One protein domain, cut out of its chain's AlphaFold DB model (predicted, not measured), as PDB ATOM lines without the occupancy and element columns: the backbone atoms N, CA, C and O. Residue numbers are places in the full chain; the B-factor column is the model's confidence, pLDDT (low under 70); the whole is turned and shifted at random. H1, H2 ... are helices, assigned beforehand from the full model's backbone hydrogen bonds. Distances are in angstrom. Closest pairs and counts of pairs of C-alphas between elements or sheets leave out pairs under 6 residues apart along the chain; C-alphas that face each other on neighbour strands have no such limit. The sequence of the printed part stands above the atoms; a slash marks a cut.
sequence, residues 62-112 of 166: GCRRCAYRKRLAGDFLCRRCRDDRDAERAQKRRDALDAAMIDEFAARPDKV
ATOM      1  N   GLY A  62      41.673 167.475 -46.788       92.88
ATOM      2  CA  GLY A  62      40.628 168.453 -47.085       92.88
ATOM      3  C   GLY A  62      39.824 168.864 -45.845       92.88
ATOM      4  O   GLY A  62      39.625 168.095 -44.908       92.88
ATOM      5  N   CYS A  63      39.348 170.105 -45.809       93.56
ATOM      6  CA  CYS A  63      38.583 170.729 -44.726       93.56
ATOM      7  C   CYS A  63      37.416 169.855 -44.256       93.56
ATOM      8  O   CYS A  63      36.613 169.423 -45.073       93.56
ATOM      9  N   ARG A  64      37.229 169.655 -42.945       89.62
ATOM     10  CA  ARG A  64      36.111 168.829 -42.447       89.62
ATOM     11  C   ARG A  64      34.723 169.398 -42.780       89.62
ATOM     12  O   ARG A  64      33.782 168.631 -42.945       89.62
ATOM     13  N   ARG A  65      34.587 170.725 -42.919       90.19
ATOM     14  CA  ARG A  65      33.305 171.388 -43.237       90.19
ATOM     15  C   ARG A  65      32.986 171.357 -44.729       90.19
ATOM     16  O   ARG A  65      31.907 170.921 -45.116       90.19
ATOM     17  N   CYS A  66      33.901 171.802 -45.591       91.19
ATOM     18  CA  CYS A  66      33.628 171.872 -47.030       91.19
ATOM     19  C   CYS A  66      34.189 170.701 -47.841       91.19
ATOM     20  O   CYS A  66      33.715 170.512 -48.954       91.19
ATOM     21  N   ALA A  67      35.122 169.908 -47.312       91.44
ATOM     22  CA  ALA A  67      35.889 168.839 -47.973       91.44
ATOM     23  C   ALA A  67      36.781 169.288 -49.145       91.44
ATOM     24  O   ALA A  67      37.854 168.738 -49.330       91.44
ATOM     25  N   TYR A  68      36.387 170.312 -49.902       87.62
ATOM     26  CA  TYR A  68      37.036 170.692 -51.160       87.62
ATOM     27  C   TYR A  68      38.323 171.515 -51.017       87.62
ATOM     28  O   TYR A  68      39.137 171.536 -51.931       87.62
ATOM     29  N   ARG A  69      38.503 172.243 -49.910       89.69
ATOM     30  CA  ARG A  69      39.688 173.093 -49.685       89.69
ATOM     31  C   ARG A  69      40.638 172.424 -48.707       89.69
ATOM     32  O   ARG A  69      40.158 171.829 -47.749       89.69
ATOM     33  N   LYS A  70      41.948 172.593 -48.881       90.81
ATOM     34  CA  LYS A  70      42.947 172.109 -47.916       90.81
ATOM     35  C   LYS A  70      42.751 172.751 -46.536       90.81
ATOM     36  O   LYS A  70      42.310 173.901 -46.431       90.81
ATOM     37  N   ARG A  71      43.025 171.980 -45.484       90.88
ATOM     38  CA  ARG A  71      43.074 172.479 -44.101       90.88
ATOM     39  C   ARG A  71      44.279 173.392 -43.906       90.88
ATOM     40  O   ARG A  71      45.269 173.272 -44.623       90.88
ATOM     41  N   LEU A  72      44.177 174.294 -42.935       83.00
ATOM     42  CA  LEU A  72      45.351 174.983 -42.405       83.00
ATOM     43  C   LEU A  72      46.170 174.003 -41.550       83.00
ATOM     44  O   LEU A  72      45.617 173.050 -40.994       83.00
ATOM     45  N   ALA A  73      47.482 174.219 -41.465       84.38
ATOM     46  CA  ALA A  73      48.344 173.418 -40.601       84.38
ATOM     47  C   ALA A  73      47.879 173.545 -39.139       84.38
ATOM     48  O   ALA A  73      47.603 174.646 -38.674       84.38
ATOM     49  N   GLY A  74      47.740 172.414 -38.441       86.88
ATOM     50  CA  GLY A  74      47.227 172.372 -37.065       86.88
ATOM     51  C   GLY A  74      45.703 172.470 -36.929       86.88
ATOM     52  O   GLY A  74      45.188 172.358 -35.822       86.88
ATOM     53  N   ASP A  75      44.960 172.613 -38.033       87.00
ATOM     54  CA  ASP A  75      43.520 172.855 -37.998       87.00
ATOM     55  C   ASP A  75      42.674 171.810 -38.723       87.00
ATOM     56  O   ASP A  75      43.080 171.147 -39.676       87.00
ATOM     57  N   PHE A  76      41.407 171.717 -38.317       89.56
ATOM     58  CA  PHE A  76      40.416 170.847 -38.961       89.56
ATOM     59  C   PHE A  76      39.654 171.519 -40.113       89.56
ATOM     60  O   PHE A  76      38.968 170.838 -40.886       89.56
ATOM     61  N   LEU A  77      39.743 172.847 -40.232       93.00
ATOM     62  CA  LEU A  77      39.012 173.652 -41.210       93.00
ATOM     63  C   LEU A  77      39.962 174.392 -42.156       93.00
ATOM     64  O   LEU A  77      41.111 174.670 -41.828       93.00
ATOM     65  N   CYS A  78      39.461 174.732 -43.342       93.06
ATOM     66  CA  CYS A  78      40.093 175.742 -44.184       93.06
ATOM     67  C   CYS A  78      39.753 177.144 -43.664       93.06
ATOM     68  O   CYS A  78      38.735 177.317 -42.990       93.06
ATOM     69  N   ARG A  79      40.557 178.143 -44.049       91.88
ATOM     70  CA  ARG A  79      40.397 179.553 -43.653       91.88
ATOM     71  C   ARG A  79      38.951 180.054 -43.764       91.88
ATOM     72  O   ARG A  79      38.342 180.350 -42.753       91.88
ATOM     73  N   ARG A  80      38.349 179.972 -44.956       93.81
ATOM     74  CA  ARG A  80      36.953 180.398 -45.179       93.81
ATOM     75  C   ARG A  80      35.959 179.731 -44.227       93.81
ATOM     76  O   ARG A  80      35.129 180.397 -43.640       93.81
ATOM     77  N   CYS A  81      36.041 178.410 -44.063       93.31
ATOM     78  CA  CYS A  81      35.108 177.700 -43.188       93.31
ATOM     79  C   CYS A  81      35.316 178.013 -41.703       93.31
ATOM     80  O   CYS A  81      34.392 177.799 -40.916       93.31
ATOM     81  N   ARG A  82      36.523 178.441 -41.314       92.94
ATOM     82  CA  ARG A  82      36.797 179.000 -39.991       92.94
ATOM     83  C   ARG A  82      36.125 180.366 -39.866       92.94
ATOM     84  O   ARG A  82      35.338 180.515 -38.942       92.94
ATOM     85  N   ASP A  83      36.351 181.267 -40.818       93.38
ATOM     86  CA  ASP A  83      35.770 182.617 -40.814       93.38
ATOM     87  C   ASP A  83      34.232 182.553 -40.752       93.38
ATOM     88  O   ASP A  83      33.618 183.176 -39.888       93.38
ATOM     89  N   ASP A  84      33.615 181.690 -41.571       94.12
ATOM     90  CA  ASP A  84      32.168 181.434 -41.554       94.12
ATOM     91  C   ASP A  84      31.688 180.976 -40.161       94.12
ATOM     92  O   ASP A  84      30.646 181.403 -39.671       94.12
ATOM     93  N   ARG A  85      32.453 180.100 -39.492       93.69
ATOM     94  CA  ARG A  85      32.106 179.576 -38.161       93.69
ATOM     95  C   ARG A  85      32.261 180.635 -37.073       93.69
ATOM     96  O   ARG A  85      31.512 180.624 -36.098       93.69
ATOM     97  N   ASP A  86      33.247 181.511 -37.200       94.62
ATOM     98  CA  ASP A  86      33.465 182.585 -36.240       94.62
ATOM     99  C   ASP A  86      32.403 183.682 -36.398       94.62
ATOM    100  O   ASP A  86      31.891 184.169 -35.388       94.62
ATOM    101  N   ALA A  87      31.948 183.953 -37.627       95.44
ATOM    102  CA  ALA A  87      30.773 184.782 -37.890       95.44
ATOM    103  C   ALA A  87      29.487 184.182 -37.287       95.44
ATOM    104  O   ALA A  87      28.763 184.880 -36.581       95.44
ATOM    105  N   GLU A  88      29.230 182.880 -37.471       95.88
ATOM    106  CA  GLU A  88      28.085 182.181 -36.854       95.88
ATOM    107  C   GLU A  88      28.113 182.269 -35.320       95.88
ATOM    108  O   GLU A  88      27.091 182.506 -34.674       95.88
ATOM    109  N   ARG A  89      29.296 182.110 -34.713       96.88
ATOM    110  CA  ARG A  89      29.466 182.276 -33.262       96.88
ATOM    111  C   ARG A  89      29.223 183.710 -32.818       96.88
ATOM    112  O   ARG A  89      28.653 183.904 -31.752       96.88
ATOM    113  N   ALA A  90      29.685 184.697 -33.581       95.69
ATOM    114  CA  ALA A  90      29.455 186.102 -33.272       95.69
ATOM    115  C   ALA A  90      27.961 186.442 -33.342       95.69
ATOM    116  O   ALA A  90      27.453 187.078 -32.422       95.69
ATOM    117  N   GLN A  91      27.252 185.945 -34.359       96.31
ATOM    118  CA  GLN A  91      25.804 186.111 -34.470       96.31
ATOM    119  C   GLN A  91      25.085 185.493 -33.270       96.31
ATOM    120  O   GLN A  91      24.342 186.184 -32.588       96.31
ATOM    121  N   LYS A  92      25.408 184.244 -32.914       96.38
ATOM    122  CA  LYS A  92      24.793 183.575 -31.760       96.38
ATOM    123  C   LYS A  92      25.017 184.320 -30.437       96.38
ATOM    124  O   LYS A  92      24.170 184.263 -29.553       96.38
ATOM    125  N   ARG A  93      26.157 185.005 -30.275       96.25
ATOM    126  CA  ARG A  93      26.398 185.863 -29.102       96.25
ATOM    127  C   ARG A  93      25.493 187.092 -29.101       96.25
ATOM    128  O   ARG A  93      25.010 187.447 -28.037       96.25
ATOM    129  N   ARG A  94      25.271 187.720 -30.259       95.06
ATOM    130  CA  ARG A  94      24.338 188.850 -30.392       95.06
ATOM    131  C   ARG A  94      22.916 188.411 -30.072       95.06
ATOM    132  O   ARG A  94      22.314 188.984 -29.180       95.06
ATOM    133  N   ASP A  95      22.465 187.312 -30.674       94.75
ATOM    134  CA  ASP A  95      21.127 186.762 -30.428       94.75
ATOM    135  C   ASP A  95      20.908 186.437 -28.938       94.75
ATOM    136  O   ASP A  95      19.819 186.632 -28.409       94.75
ATOM    137  N   ALA A  96      21.945 185.958 -28.238       94.31
ATOM    138  CA  ALA A  96      21.875 185.691 -26.802       94.31
ATOM    139  C   ALA A  96      21.764 186.971 -25.954       94.31
ATOM    140  O   ALA A  96      21.074 186.963 -24.938       94.31
ATOM    141  N   LEU A  97      22.432 188.056 -26.355       94.38
ATOM    142  CA  LEU A  97      22.304 189.357 -25.692       94.38
ATOM    143  C   LEU A  97      20.922 189.968 -25.941       94.38
ATOM    144  O   LEU A  97      20.299 190.450 -24.999       94.38
ATOM    145  N   ASP A  98      20.429 189.894 -27.175       92.75
ATOM    146  CA  ASP A  98      19.098 190.383 -27.537       92.75
ATOM    147  C   ASP A  98      18.010 189.612 -26.779       92.75
ATOM    148  O   ASP A  98      17.097 190.216 -26.218       92.75
ATOM    149  N   ALA A  99      18.143 188.285 -26.679       91.00
ATOM    150  CA  ALA A  99      17.250 187.454 -25.878       91.00
ATOM    151  C   ALA A  99      17.285 187.844 -24.391       91.00
ATOM    152  O   ALA A  99      16.233 188.047 -23.795       91.00
ATOM    153  N   ALA A 100      18.473 188.037 -23.809       90.94
ATOM    154  CA  ALA A 100      18.601 188.466 -22.416       90.94
ATOM    155  C   ALA A 100      17.976 189.853 -22.163       90.94
ATOM    156  O   ALA A 100      17.370 190.074 -21.116       90.94
ATOM    157  N   MET A 101      18.084 190.779 -23.121       88.62
ATOM    158  CA  MET A 101      17.446 192.096 -23.045       88.62
ATOM    159  C   MET A 101      15.916 191.990 -23.090       88.62
ATOM    160  O   MET A 101      15.225 192.674 -22.333       88.62
ATOM    161  N   ILE A 102      15.382 191.127 -23.959       85.62
ATOM    162  CA  ILE A 102      13.942 190.846 -24.033       85.62
ATOM    163  C   ILE A 102      13.457 190.215 -22.724       85.62
ATOM    164  O   ILE A 102      12.414 190.620 -22.212       85.62
ATOM    165  N   ASP A 103      14.219 189.286 -22.152       84.25
ATOM    166  CA  ASP A 103      13.876 188.639 -20.886       84.25
ATOM    167  C   ASP A 103      13.898 189.636 -19.713       84.25
ATOM    168  O   ASP A 103      12.980 189.636 -18.893       84.25
ATOM    169  N   GLU A 104      14.880 190.546 -19.643       81.44
ATOM    170  CA  GLU A 104      14.898 191.616 -18.630       81.44
ATOM    171  C   GLU A 104      13.689 192.555 -18.776       81.44
ATOM    172  O   GLU A 104      13.098 192.982 -17.777       81.44
ATOM    173  N   PHE A 105      13.305 192.870 -20.015       74.00
ATOM    174  CA  PHE A 105      12.112 193.659 -20.297       74.00
ATOM    175  C   PHE A 105      10.838 192.928 -19.850       74.00
ATOM    176  O   PHE A 105      10.015 193.506 -19.138       74.00
ATOM    177  N   ALA A 106      10.705 191.646 -20.193       76.44
ATOM    178  CA  ALA A 106       9.573 190.810 -19.803       76.44
ATOM    179  C   ALA A 106       9.480 190.611 -18.280       76.44
ATOM    180  O   ALA A 106       8.380 190.558 -17.733       76.44
ATOM    181  N   ALA A 107      10.615 190.569 -17.574       80.12
ATOM    182  CA  ALA A 107      10.679 190.433 -16.119       80.12
ATOM    183  C   ALA A 107      10.256 191.699 -15.347       80.12
ATOM    184  O   ALA A 107      10.128 191.657 -14.122       80.12
ATOM    185  N   ARG A 108      10.037 192.837 -16.025       72.44
ATOM    186  CA  ARG A 108       9.587 194.099 -15.407       72.44
ATOM    187  C   ARG A 108       8.244 194.578 -15.976       72.44
ATOM    188  O   ARG A 108       8.178 195.712 -16.464       72.44
ATOM    189  N   PRO A 109       7.156 193.791 -15.864       61.34
ATOM    190  CA  PRO A 109       5.849 194.156 -16.421       61.34
ATOM    191  C   PRO A 109       5.329 195.506 -15.885       61.34
ATOM    192  O   PRO A 109       4.751 196.293 -16.633       61.34
ATOM    193  N   ASP A 110       5.652 195.853 -14.634       62.25
ATOM    194  CA  ASP A 110       5.247 197.115 -13.994       62.25
ATOM    195  C   ASP A 110       5.869 198.371 -14.628       62.25
ATOM    196  O   ASP A 110       5.332 199.474 -14.504       62.25
ATOM    197  N   LYS A 111       7.017 198.236 -15.308       56.59
ATOM    198  CA  LYS A 111       7.676 199.355 -16.005       56.59
ATOM    199  C   LYS A 111       7.180 199.528 -17.441       56.59
ATOM    200  O   LYS A 111       7.386 200.595 -18.009       56.59
ATOM    201  N   VAL A 112       6.510 198.520 -18.005       54.97
ATOM    202  CA  VAL A 112       6.016 198.521 -19.392       54.97
ATOM    203  C   VAL A 112       4.626 199.161 -19.498       54.97
ATOM    204  O   VAL A 112       4.338 199.846 -20.476       54.97
TER     205      VAL A 112
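What this domain is: This is residues 62 to 112 of the 166 residues of an uncharacterized protein of Acidobacteria bacterium (UniProt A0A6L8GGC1). Look first for a small looped head, residues 62 to 78 with no named element, and then for one long helix, H1, that runs out from it as an arm and makes the length. A four-residue helix, H2, sits at the far end. The printed part has 51 residues, two named helices in the order H1, H2 and no named strand; its class is all helix. It is extended, with a radius of gyration of the C-alphas of 18.4 A and spans of 57 by 17 by 11 A.

How they stand to each other: Past the loops, residues 86 to 112 stand free, of which 86 to 106 belong to H1, residues 79 to 106, and 109 to 112 belong to H2, residues 109 to 112. The two helices are close but not clearly touching; their closest C-alphas, of Phe 105 and Val 112, are 7.8 A apart. In H1 every O i to N i+4 pair is within hydrogen-bond range; H2 is too short for such a pair, and its one O i to N i+3 pair is within range.

Where its parts are: Start at C-alpha 62, (40.628, 168.453, -47.085). Find C-alpha 79 at (40.397, 179.553, -43.653); from there H1 runs 40.6 A to C-alpha 106. H2 ends at C-alpha 112, (6.016, 198.521, -19.392).

The domain as a whole: The C-alphas farthest apart, of Lys 70 and Asp 110, are 56.5 A apart. The printed part has no cut, and the link from H1 to H2 is tight. Residues 109 to 112 have pLDDT under 70.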